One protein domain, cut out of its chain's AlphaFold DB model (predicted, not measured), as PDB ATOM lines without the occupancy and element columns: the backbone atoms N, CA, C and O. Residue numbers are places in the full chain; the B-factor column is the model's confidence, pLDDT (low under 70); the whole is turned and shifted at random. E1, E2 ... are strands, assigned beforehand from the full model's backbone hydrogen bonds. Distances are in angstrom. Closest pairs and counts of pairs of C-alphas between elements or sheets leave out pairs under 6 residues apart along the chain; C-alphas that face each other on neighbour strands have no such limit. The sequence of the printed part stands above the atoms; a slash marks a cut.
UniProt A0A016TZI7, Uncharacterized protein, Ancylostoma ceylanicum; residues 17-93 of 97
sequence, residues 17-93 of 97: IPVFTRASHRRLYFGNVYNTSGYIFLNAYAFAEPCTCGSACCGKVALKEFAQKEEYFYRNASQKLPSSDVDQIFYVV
ATOM      1  N   ILE A  17     -55.290  26.896  19.448       92.69
ATOM      2  CA  ILE A  17     -55.621  28.279  19.125       92.69
ATOM      3  C   ILE A  17     -56.173  28.337  17.696       92.69
ATOM      4  O   ILE A  17     -55.421  28.080  16.752       92.69
ATOM      5  N   PRO A  18     -57.454  28.686  17.500       94.25
ATOM      6  CA  PRO A  18     -58.030  28.786  16.166       94.25
ATOM      7  C   PRO A  18     -57.369  29.908  15.364       94.25
ATOM      8  O   PRO A  18     -57.058  30.977  15.899       94.25
ATOM      9  N   VAL A  19     -57.158  29.647  14.077       93.81
ATOM     10  CA  VAL A  19     -56.485  30.552  13.145       93.81
ATOM     11  C   VAL A  19     -57.505  31.207  12.223       93.81
ATOM     12  O   VAL A  19     -58.320  30.548  11.574       93.81
ATOM     13  N   PHE A  20     -57.420  32.525  12.137       94.81
ATOM     14  CA  PHE A  20     -58.264  33.371  11.316       94.81
ATOM     15  C   PHE A  20     -57.419  34.169  10.329       94.81
ATOM     16  O   PHE A  20     -56.217  34.362  10.502       94.81
ATOM     17  N   THR A  21     -58.066  34.699   9.304       93.62
ATOM     18  CA  THR A  21     -57.487  35.702   8.414       93.62
ATOM     19  C   THR A  21     -58.515  36.776   8.073       93.62
ATOM     20  O   THR A  21     -59.670  36.690   8.475       93.62
ATOM     21  N   ARG A  22     -58.107  37.809   7.342       92.06
ATOM     22  CA  ARG A  22     -59.026  38.787   6.738       92.06
ATOM     23  C   ARG A  22     -59.094  38.545   5.234       92.06
ATOM     24  O   ARG A  22     -58.242  37.856   4.690       92.06
ATOM     25  N   ALA A  23     -60.045  39.178   4.549       86.94
ATOM     26  CA  ALA A  23     -60.245  39.019   3.102       86.94
ATOM     27  C   ALA A  23     -58.992  39.280   2.238       86.94
ATOM     28  O   ALA A  23     -58.893  38.772   1.130       86.94
ATOM     29  N   SER A  24     -58.020  40.060   2.724       82.88
ATOM     30  CA  SER A  24     -56.757  40.299   2.015       82.88
ATOM     31  C   SER A  24     -55.733  39.167   2.157       82.88
ATOM     32  O   SER A  24     -54.700  39.218   1.499       82.88
ATOM     33  N   HIS A  25     -55.972  38.193   3.044       82.75
ATOM     34  CA  HIS A  25     -55.086  37.069   3.369       82.75
ATOM     35  C   HIS A  25     -53.640  37.456   3.737       82.75
ATOM     36  O   HIS A  25     -52.749  36.614   3.749       82.75
ATOM     37  N   ARG A  26     -53.397  38.730   4.079       85.06
ATOM     38  CA  ARG A  26     -52.049  39.254   4.361       85.06
ATOM     39  C   ARG A  26     -51.485  38.816   5.705       85.06
ATOM     40  O   ARG A  26     -50.279  38.883   5.889       85.06
ATOM     41  N   ARG A  27     -52.352  38.454   6.650       89.75
ATOM     42  CA  ARG A  27     -51.987  38.164   8.037       89.75
ATOM     43  C   ARG A  27     -52.871  37.067   8.618       89.75
ATOM     44  O   ARG A  27     -54.066  36.996   8.308       89.75
ATOM     45  N   LEU A  28     -52.278  36.256   9.479       90.88
ATOM     46  CA  LEU A  28     -52.939  35.300  10.349       90.88
ATOM     47  C   LEU A  28     -53.252  35.941  11.704       90.88
ATOM     48  O   LEU A  28     -52.471  36.720  12.242       90.88
ATOM     49  N   TYR A  29     -54.409  35.601  12.250       92.00
ATOM     50  CA  TYR A  29     -54.882  36.077  13.540       92.00
ATOM     51  C   TYR A  29     -55.216  34.869  14.402       92.00
ATOM     52  O   TYR A  29     -55.810  33.905  13.926       92.00
ATOM     53  N   PHE A  30     -54.818  34.912  15.666       92.38
ATOM     54  CA  PHE A  30     -54.807  33.738  16.525       92.38
ATOM     55  C   PHE A  30     -55.743  33.939  17.715       92.38
ATOM     56  O   PHE A  30     -55.603  34.900  18.467       92.38
ATOM     57  N   GLY A  31     -56.682  33.012  17.895       92.69
ATOM     58  CA  GLY A  31     -57.544  32.937  19.071       92.69
ATOM     59  C   GLY A  31     -58.989  33.359  18.833       92.69
ATOM     60  O   GLY A  31     -59.327  34.051  17.876       92.69
ATOM     61  N   ASN A  32     -59.852  32.943  19.761       93.06
ATOM     62  CA  ASN A  32     -61.303  33.140  19.682       93.06
ATOM     63  C   ASN A  32     -61.743  34.609  19.698       93.06
ATOM     64  O   ASN A  32     -62.859  34.906  19.287       93.06
ATOM     65  N   VAL A  33     -60.875  35.534  20.115       93.25
ATOM     66  CA  VAL A  33     -61.146  36.981  20.055       93.25
ATOM     67  C   VAL A  33     -61.391  37.473  18.623       93.25
ATOM     68  O   VAL A  33     -62.053  38.489  18.428       93.25
ATOM     69  N   TYR A  34     -60.904  36.731  17.623       93.38
ATOM     70  CA  TYR A  34     -61.111  37.008  16.201       93.38
ATOM     71  C   TYR A  34     -62.286  36.238  15.595       93.38
ATOM     72  O   TYR A  34     -62.527  36.352  14.398       93.38
ATOM     73  N   ASN A  35     -63.064  35.502  16.395       92.38
ATOM     74  CA  ASN A  35     -64.331  34.923  15.955       92.38
ATOM     75  C   ASN A  35     -65.432  35.999  15.929       92.38
ATOM     76  O   ASN A  35     -66.389  35.977  16.698       92.38
ATOM     77  N   THR A  36     -65.230  37.007  15.088       92.44
ATOM     78  CA  THR A  36     -66.112  38.160  14.936       92.44
ATOM     79  C   THR A  36     -66.197  38.567  13.468       92.44
ATOM     80  O   THR A  36     -65.452  38.082  12.614       92.44
ATOM     81  N   SER A  37     -67.121  39.474  13.162       92.06
ATOM     82  CA  SER A  37     -67.340  39.959  11.799       92.06
ATOM     83  C   SER A  37     -66.062  40.557  11.201       92.06
ATOM     84  O   SER A  37     -65.347  41.317  11.851       92.06
ATOM     85  N   GLY A  38     -65.782  40.229   9.937       90.50
ATOM     86  CA  GLY A  38     -64.601  40.713   9.210       90.50
ATOM     87  C   GLY A  38     -63.366  39.808   9.294       90.50
ATOM     88  O   GLY A  38     -62.374  40.090   8.613       90.50
ATOM     89  N   TYR A  39     -63.442  38.717  10.059       94.75
ATOM     90  CA  TYR A  39     -62.440  37.657  10.114       94.75
ATOM     91  C   TYR A  39     -63.014  36.344   9.578       94.75
ATOM     92  O   TYR A  39     -64.190  36.035   9.750       94.75
ATOM     93  N   ILE A  40     -62.167  35.580   8.902       95.12
ATOM     94  CA  ILE A  40     -62.497  34.314   8.258       95.12
ATOM     95  C   ILE A  40     -61.753  33.225   9.015       95.12
ATOM     96  O   ILE A  40     -60.520  33.229   9.040       95.12
ATOM     97  N   PHE A  41     -62.490  32.305   9.631       93.69
ATOM     98  CA  PHE A  41     -61.898  31.128  10.251       93.69
ATOM     99  C   PHE A  41     -61.334  30.204   9.169       93.69
ATOM    100  O   PHE A  41     -62.034  29.853   8.221       93.69
ATOM    101  N   LEU A  42     -60.072  29.802   9.311       92.56
ATOM    102  CA  LEU A  42     -59.377  28.983   8.315       92.56
ATOM    103  C   LEU A  42     -59.588  27.476   8.498       92.56
ATOM    104  O   LEU A  42     -58.938  26.689   7.814       92.56
ATOM    105  N   ASN A  43     -60.471  27.069   9.416       92.06
ATOM    106  CA  ASN A  43     -60.627  25.671   9.822       92.06
ATOM    107  C   ASN A  43     -59.283  25.027  10.209       92.06
ATOM    108  O   ASN A  43     -58.931  23.934   9.767       92.06
ATOM    109  N   ALA A  44     -58.494  25.784  10.970       91.19
ATOM    110  CA  ALA A  44     -57.108  25.489  11.279       91.19
ATOM    111  C   ALA A  44     -56.773  25.934  12.704       91.19
ATOM    112  O   ALA A  44     -57.291  26.945  13.186       91.19
ATOM    113  N   TYR A  45     -55.867  25.202  13.347       91.75
ATOM    114  CA  TYR A  45     -55.422  25.430  14.715       91.75
ATOM    115  C   TYR A  45     -53.890  25.479  14.793       91.75
ATOM    116  O   TYR A  45     -53.180  24.629  14.245       91.75
ATOM    117  N   ALA A  46     -53.392  26.498  15.487       92.62
ATOM    118  CA  ALA A  46     -52.019  26.609  15.966       92.62
ATOM    119  C   ALA A  46     -51.982  26.326  17.476       92.62
ATOM    120  O   ALA A  46     -53.026  26.120  18.092       92.62
ATOM    121  N   PHE A  47     -50.804  26.336  18.090       91.69
ATOM    122  CA  PHE A  47     -50.663  26.098  19.529       91.69
ATOM    123  C   PHE A  47     -49.803  27.175  20.190       91.69
ATOM    124  O   PHE A  47     -48.901  27.728  19.557       91.69
ATOM    125  N   ALA A  48     -50.096  27.472  21.459       87.25
ATOM    126  CA  ALA A  48     -49.301  28.399  22.277       87.25
ATOM    127  C   ALA A  48     -47.919  27.829  22.627       87.25
ATOM    128  O   ALA A  48     -46.956  28.563  22.817       87.25
ATOM    129  N   GLU A  49     -47.847  26.506  22.716       87.94
ATOM    130  CA  GLU A  49     -46.716  25.729  23.200       87.94
ATOM    131  C   GLU A  49     -46.564  24.467  22.335       87.94
ATOM    132  O   GLU A  49     -47.518  24.081  21.644       87.94
ATOM    133  N   PRO A  50     -45.383  23.824  22.313       86.56
ATOM    134  CA  PRO A  50     -45.190  22.631  21.507       86.56
ATOM    135  C   PRO A  50     -46.093  21.507  22.019       86.56
ATOM    136  O   PRO A  50     -45.991  21.069  23.160       86.56
ATOM    137  N   CYS A  51     -46.955  21.013  21.142       83.44
ATOM    138  CA  CYS A  51     -47.906  19.960  21.447       83.44
ATOM    139  C   CYS A  51     -47.325  18.587  21.083       83.44
ATOM    140  O   CYS A  51     -46.950  18.319  19.935       83.44
ATOM    141  N   THR A  52     -47.265  17.679  22.055       74.75
ATOM    142  CA  THR A  52     -46.893  16.275  21.844       74.75
ATOM    143  C   THR A  52     -48.126  15.388  21.927       74.75
ATOM    144  O   THR A  52     -48.502  14.965  23.013       74.75
ATOM    145  N   CYS A  53     -48.723  15.053  20.784       72.38
ATOM    146  CA  CYS A  53     -49.695  13.965  20.707       72.38
ATOM    147  C   CYS A  53     -49.108  12.735  20.009       72.38
ATOM    148  O   CYS A  53     -48.066  12.806  19.350       72.38
ATOM    149  N   GLY A  54     -49.800  11.602  20.157       60.75
ATOM    150  CA  GLY A  54     -49.438  10.333  19.521       60.75
ATOM    151  C   GLY A  54     -49.647  10.292  18.000       60.75
ATOM    152  O   GLY A  54     -49.234   9.322  17.374       60.75
ATOM    153  N   SER A  55     -50.262  11.316  17.394       62.47
ATOM    154  CA  SER A  55     -50.511  11.398  15.948       62.47
ATOM    155  C   SER A  55     -49.613  12.440  15.258       62.47
ATOM    156  O   SER A  55     -49.040  13.330  15.888       62.47
ATOM    157  N   ALA A  56     -49.482  12.344  13.931       61.16
ATOM    158  CA  ALA A  56     -48.641  13.232  13.119       61.16
ATOM    159  C   ALA A  56     -49.200  14.662  12.946       61.16
ATOM    160  O   ALA A  56     -48.590  15.475  12.255       61.16
ATOM    161  N   CYS A  57     -50.347  14.979  13.555       69.56
ATOM    162  CA  CYS A  57     -51.080  16.231  13.340       69.56
ATOM    163  C   CYS A  57     -50.842  17.290  14.428       69.56
ATOM    164  O   CYS A  57     -51.549  18.295  14.458       69.56
ATOM    165  N   CYS A  58     -49.864  17.091  15.315       76.81
ATOM    166  CA  CYS A  58     -49.589  18.028  16.404       76.81
ATOM    167  C   CYS A  58     -48.517  19.055  16.082       76.81
ATOM    168  O   CYS A  58     -47.506  18.766  15.439       76.81
ATOM    169  N   GLY A  59     -48.743  20.277  16.565       80.38
ATOM    170  CA  GLY A  59     -47.845  21.386  16.315       80.38
ATOM    171  C   GLY A  59     -46.609  21.351  17.199       80.38
ATOM    172  O   GLY A  59     -46.699  21.597  18.395       80.38
ATOM    173  N   LYS A  60     -45.446  21.085  16.603       85.00
ATOM    174  CA  LYS A  60     -44.137  21.105  17.285       85.00
ATOM    175  C   LYS A  60     -43.177  22.132  16.692       85.00
ATOM    176  O   LYS A  60     -42.147  22.429  17.292       85.00
ATOM    177  N   VAL A  61     -43.494  22.665  15.514       88.38
ATOM    178  CA  VAL A  61     -42.634  23.615  14.813       88.38
ATOM    179  C   VAL A  61     -42.969  25.020  15.278       88.38
ATOM    180  O   VAL A  61     -44.060  25.511  15.001       88.38
ATOM    181  N   ALA A  62     -42.023  25.665  15.956       90.62
ATOM    182  CA  ALA A  62     -42.141  27.060  16.350       90.62
ATOM    183  C   ALA A  62     -41.942  27.975  15.136       90.62
ATOM    184  O   ALA A  62     -40.870  27.994  14.520       90.62
ATOM    185  N   LEU A  63     -42.966  28.755  14.812       91.12
ATOM    186  CA  LEU A  63     -42.884  29.860  13.871       91.12
ATOM    187  C   LEU A  63     -42.998  31.182  14.617       91.12
ATOM    188  O   LEU A  63     -43.711  31.291  15.611       91.12
ATOM    189  N   LYS A  64     -42.297  32.189  14.108       89.31
ATOM    190  CA  LYS A  64     -42.384  33.574  14.545       89.31
ATOM    191  C   LYS A  64     -42.999  34.405  13.427       89.31
ATOM    192  O   LYS A  64     -42.555  34.328  12.277       89.31
ATOM    193  N   GLU A  65     -44.037  35.162  13.771       88.62
ATOM    194  CA  GLU A  65     -44.565  36.229  12.923       88.62
ATOM    195  C   GLU A  65     -43.651  37.447  13.038       88.62
ATOM    196  O   GLU A  65     -43.269  37.838  14.141       88.62
ATOM    197  N   PHE A  66     -43.321  38.057  11.905       86.56
ATOM    198  CA  PHE A  66     -42.691  39.369  11.875       86.56
ATOM    199  C   PHE A  66     -43.228  40.200  10.708       86.56
ATOM    200  O   PHE A  66     -43.616  39.660   9.671       86.56
ATOM    201  N   ALA A  67     -43.255  41.517  10.886       85.56
ATOM    202  CA  ALA A  67     -43.721  42.475   9.899       85.56
ATOM    203  C   ALA A  67     -42.535  43.220   9.271       85.56
ATOM    204  O   ALA A  67     -41.632  43.681   9.970       85.56
ATOM    205  N   GLN A  68     -42.544  43.369   7.948       82.25
ATOM    206  CA  GLN A  68     -41.584  44.193   7.218       82.25
ATOM    207  C   GLN A  68     -42.299  44.898   6.064       82.25
ATOM    208  O   GLN A  68     -42.873  44.240   5.206       82.25
ATOM    209  N   LYS A  69     -42.250  46.240   6.028       81.31
ATOM    210  CA  LYS A  69     -42.856  47.068   4.960       81.31
ATOM    211  C   LYS A  69     -44.313  46.682   4.636       81.31
ATOM    212  O   LYS A  69     -44.656  46.502   3.476       81.31
ATOM    213  N   GLU A  70     -45.148  46.553   5.671       78.06
ATOM    214  CA  GLU A  70     -46.576  46.176   5.582       78.06
ATOM    215  C   GLU A  70     -46.874  44.726   5.151       78.06
ATOM    216  O   GLU A  70     -48.042  44.342   5.041       78.06
ATOM    217  N   GLU A  71     -45.846  43.898   4.959       83.12
ATOM    218  CA  GLU A  71     -45.985  42.462   4.729       83.12
ATOM    219  C   GLU A  71     -45.701  41.672   6.008       83.12
ATOM    220  O   GLU A  71     -44.827  42.031   6.801       83.12
ATOM    221  N   TYR A  72     -46.450  40.584   6.202       86.06
ATOM    222  CA  TYR A  72     -46.272  39.669   7.325       86.06
ATOM    223  C   TYR A  72     -45.612  38.389   6.845       86.06
ATOM    224  O   TYR A  72     -46.030  37.766   5.867       86.06
ATOM    225  N   PHE A  73     -44.585  37.984   7.573       86.38
ATOM    226  CA  PHE A  73     -43.800  36.804   7.283       86.38
ATOM    227  C   PHE A  73     -43.840  35.853   8.466       86.38
ATOM    228  O   PHE A  73     -43.828  36.258   9.627       86.38
ATOM    229  N   TYR A  74     -43.829  34.564   8.144       88.31
ATOM    230  CA  TYR A  74     -43.806  33.477   9.108       88.31
ATOM    231  C   TYR A  74     -42.559  32.648   8.836       88.31
ATOM    232  O   TYR A  74     -42.379  32.122   7.733       88.31
ATOM    233  N   ARG A  75     -41.656  32.595   9.811       87.44
ATOM    234  CA  ARG A  75     -40.372  31.895   9.694       87.44
ATOM    235  C   ARG A  75     -40.077  31.119  10.957       87.44
ATOM    236  O   ARG A  75     -40.705  31.346  11.984       87.44
ATOM    237  N   ASN A  76     -39.139  30.183  10.875       87.12
ATOM    238  CA  ASN A  76     -38.774  29.381  12.032       87.12
ATOM    239  C   ASN A  76     -38.241  30.289  13.148       87.12
ATOM    240  O   ASN A  76     -37.365  31.118  12.903       87.12
ATOM    241  N   ALA A  77     -38.757  30.125  14.365       85.38
ATOM    242  CA  ALA A  77     -38.382  30.962  15.502       85.38
ATOM    243  C   ALA A  77     -36.890  30.841  15.877       85.38
ATOM    244  O   ALA A  77     -36.354  31.727  16.537       85.38
ATOM    245  N   SER A  78     -36.205  29.773  15.442       83.50
ATOM    246  CA  SER A  78     -34.756  29.602  15.628       83.50
ATOM    247  C   SER A  78     -33.898  30.469  14.699       83.50
ATOM    248  O   SER A  78     -32.701  30.631  14.944       83.50
ATOM    249  N   GLN A  79     -34.473  31.021  13.627       83.25
ATOM    250  CA  GLN A  79     -33.746  31.886  12.703       83.25
ATOM    251  C   GLN A  79     -33.543  33.275  13.312       83.25
ATOM    252  O   GLN A  79     -34.410  33.818  13.995       83.25
ATOM    253  N   LYS A  80     -32.392  33.891  13.022       81.19
ATOM    254  CA  LYS A  80     -32.139  35.285  13.391       81.19
ATOM    255  C   LYS A  80     -32.960  36.196  12.477       81.19
ATOM    256  O   LYS A  80     -32.572  36.448  11.340       81.19
ATOM    257  N   LEU A  81     -34.105  36.648  12.977       78.69
ATOM    258  CA  LEU A  81     -35.031  37.520  12.258       78.69
ATOM    259  C   LEU A  81     -34.746  39.002  12.557       78.69
ATOM    260  O   LEU A  81     -34.214  39.320  13.625       78.69
ATOM    261  N   PRO A  82     -35.061  39.916  11.622       77.75
ATOM    262  CA  PRO A  82     -34.982  41.351  11.875       77.75
ATOM    263  C   PRO A  82     -35.948  41.777  12.990       77.75
ATOM    264  O   PRO A  82     -36.924  41.086  13.283       77.75
ATOM    265  N   SER A  83     -35.676  42.934  13.600       75.19
ATOM    266  CA  SER A  83     -36.601  43.550  14.557       75.19
ATOM    267  C   SER A  83     -37.930  43.852  13.868       75.19
ATOM    268  O   SER A  83     -37.944  44.330  12.733       75.19
ATOM    269  N   SER A  84     -39.031  43.572  14.552       77.75
ATOM    270  CA  SER A  84     -40.386  43.718  14.034       77.75
ATOM    271  C   SER A  84     -41.298  44.189  15.154       77.75
ATOM    272  O   SER A  84     -41.143  43.756  16.294       77.75
ATOM    273  N   ASP A  85     -42.272  45.029  14.813       73.25
ATOM    274  CA  ASP A  85     -43.303  45.506  15.746       73.25
ATOM    275  C   ASP A  85     -44.263  44.386  16.185       73.25
ATOM    276  O   ASP A  85     -45.076  44.550  17.093       73.25
ATOM    277  N   VAL A  86     -44.166  43.228  15.531       76.38
ATOM    278  CA  VAL A  86     -44.838  41.989  15.904       76.38
ATOM    279  C   VAL A  86     -43.786  40.967  16.316       76.38
ATOM    280  O   VAL A  86     -42.920  40.615  15.513       76.38
ATOM    281  N   ASP A  87     -43.870  40.497  17.560       74.69
ATOM    282  CA  ASP A  87     -43.038  39.425  18.106       74.69
ATOM    283  C   ASP A  87     -43.927  38.359  18.751       74.69
ATOM    284  O   ASP A  87     -44.097  38.295  19.969       74.69
ATOM    285  N   GLN A  88     -44.567  37.559  17.900       84.50
ATOM    286  CA  GLN A  88     -45.436  36.475  18.337       84.50
ATOM    287  C   GLN A  88     -44.893  35.141  17.835       84.50
ATOM    288  O   GLN A  88     -44.692  34.951  16.633       84.50
ATOM    289  N   ILE A  89     -44.702  34.207  18.767       90.00
ATOM    290  CA  ILE A  89     -44.349  32.817  18.478       90.00
ATOM    291  C   ILE A  89     -45.600  31.952  18.610       90.00
ATOM    292  O   ILE A  89     -46.400  32.128  19.529       90.00
ATOM    293  N   PHE A  90     -45.767  31.019  17.684       90.81
ATOM    294  CA  PHE A  90     -46.827  30.019  17.700       90.81
ATOM    295  C   PHE A  90     -46.316  28.710  17.103       90.81
ATOM    296  O   PHE A  90     -45.343  28.683  16.345       90.81
ATOM    297  N   TYR A  91     -46.979  27.611  17.436       92.00
ATOM    298  CA  TYR A  91     -46.559  26.277  17.031       92.00
ATOM    299  C   TYR A  91     -47.514  25.699  15.991       92.00
ATOM    300  O   TYR A  91     -48.735  25.789  16.119       92.00
ATOM    301  N   VAL A  92     -46.943  25.096  14.953       90.31
ATOM    302  CA  VAL A  92     -47.659  24.486  13.825       90.31
ATOM    303  C   VAL A  92     -47.143  23.077  13.557       90.31
ATOM    304  O   VAL A  92     -46.075  22.690  14.042       90.31
ATOM    305  N   VAL A  93     -47.900  22.292  12.789       88.50
ATOM    306  CA  VAL A  93     -47.538  20.907  12.440       88.50
ATOM    307  C   VAL A  93     -46.279  20.897  11.585       88.50
ATOM    308  O   VAL A  93     -45.339  20.152  11.859       88.50
TER     309      VAL A  93
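Overview. This is residues 17 to 93 of the 97 residues of an uncharacterized protein of Ancylostoma ceylanicum (UniProt A0A016TZI7). Two small antiparallel sheets make a loose sandwich, only partly face to face with their strands crossed; they come closest where the end of bent E3 meets E6 of the other sheet. The long link of residues 48 to 60 joins the sheets and loops out at one end of the longest axis. The printed part has 77 residues with six named strands, E1 to E6 along the chain, and no named helix; the sheet orders are E2, E1, E3 and E5, E4, E6. The class is all strand, though under half of the residues, 35 of 77, are in named elements. The whole is compact, with a radius of gyration of the C-alphas of 13.0 A, and flat, spanning 39 by 35 by 16 A.

Arrangement. E1, residues 17 to 21, is the inner strand of the first sheet. E2, residues 28 to 30, forms a hairpin with E1, antiparallel at 148 degrees, with N 20 and O 29 at 2.8 A, within hydrogen-bond range. E3, residues 40 to 47, is E1's other antiparallel neighbour, at 143 degrees, with N 19 and O 44 at 2.8 A. E3 bends by 78 degrees at residue 43. E4, residues 61 to 68, is the inner strand of the second sheet, which is strongly twisted. E5, residues 71 to 76, forms a hairpin with E4, antiparallel at 152 degrees, with N 64 and O 75 at 2.8 A. E6, residues 88 to 92, is antiparallel to E4 at 139 degrees, with N 63 and O 90 at 2.8 A. E3 and E6 touch, their closest C-alphas being those of Phe 47 and Tyr 91, 4.8 A apart. E3 and E4 are near each other, with 5 pairs of C-alphas within 10 A. E1 and E2 are apart from E4, E5 and E6. The two sheets form a sandwich, two sheets face to face: the facing parts are 11.1 A centre to centre, their best planes 30 degrees apart and their strands at 47 degrees.

Along the chain. E1 begins at C-alpha 17, (-55.621, 28.279, 19.125), and measures 13.2 A from first to last C-alpha. E2 measures 6.6 A. E3, 18.3 A, ends at C-alpha 47, (-50.663, 26.098, 19.529). E4 is 22.0 A and E5 16.6 A. E6, 13.0 A, ends at C-alpha 92, (-47.659, 24.486, 13.825).

Size, cuts and confidence. The two C-alphas farthest apart, those of Gly 54 and Lys 69, are 40.1 A apart. The printed part has no cut. The links E3 to E4, 13 residues, and E5 to E6, 11 residues, are long. The mean pLDDT of the printed part is 85.9; residues 54 to 57 are under 70.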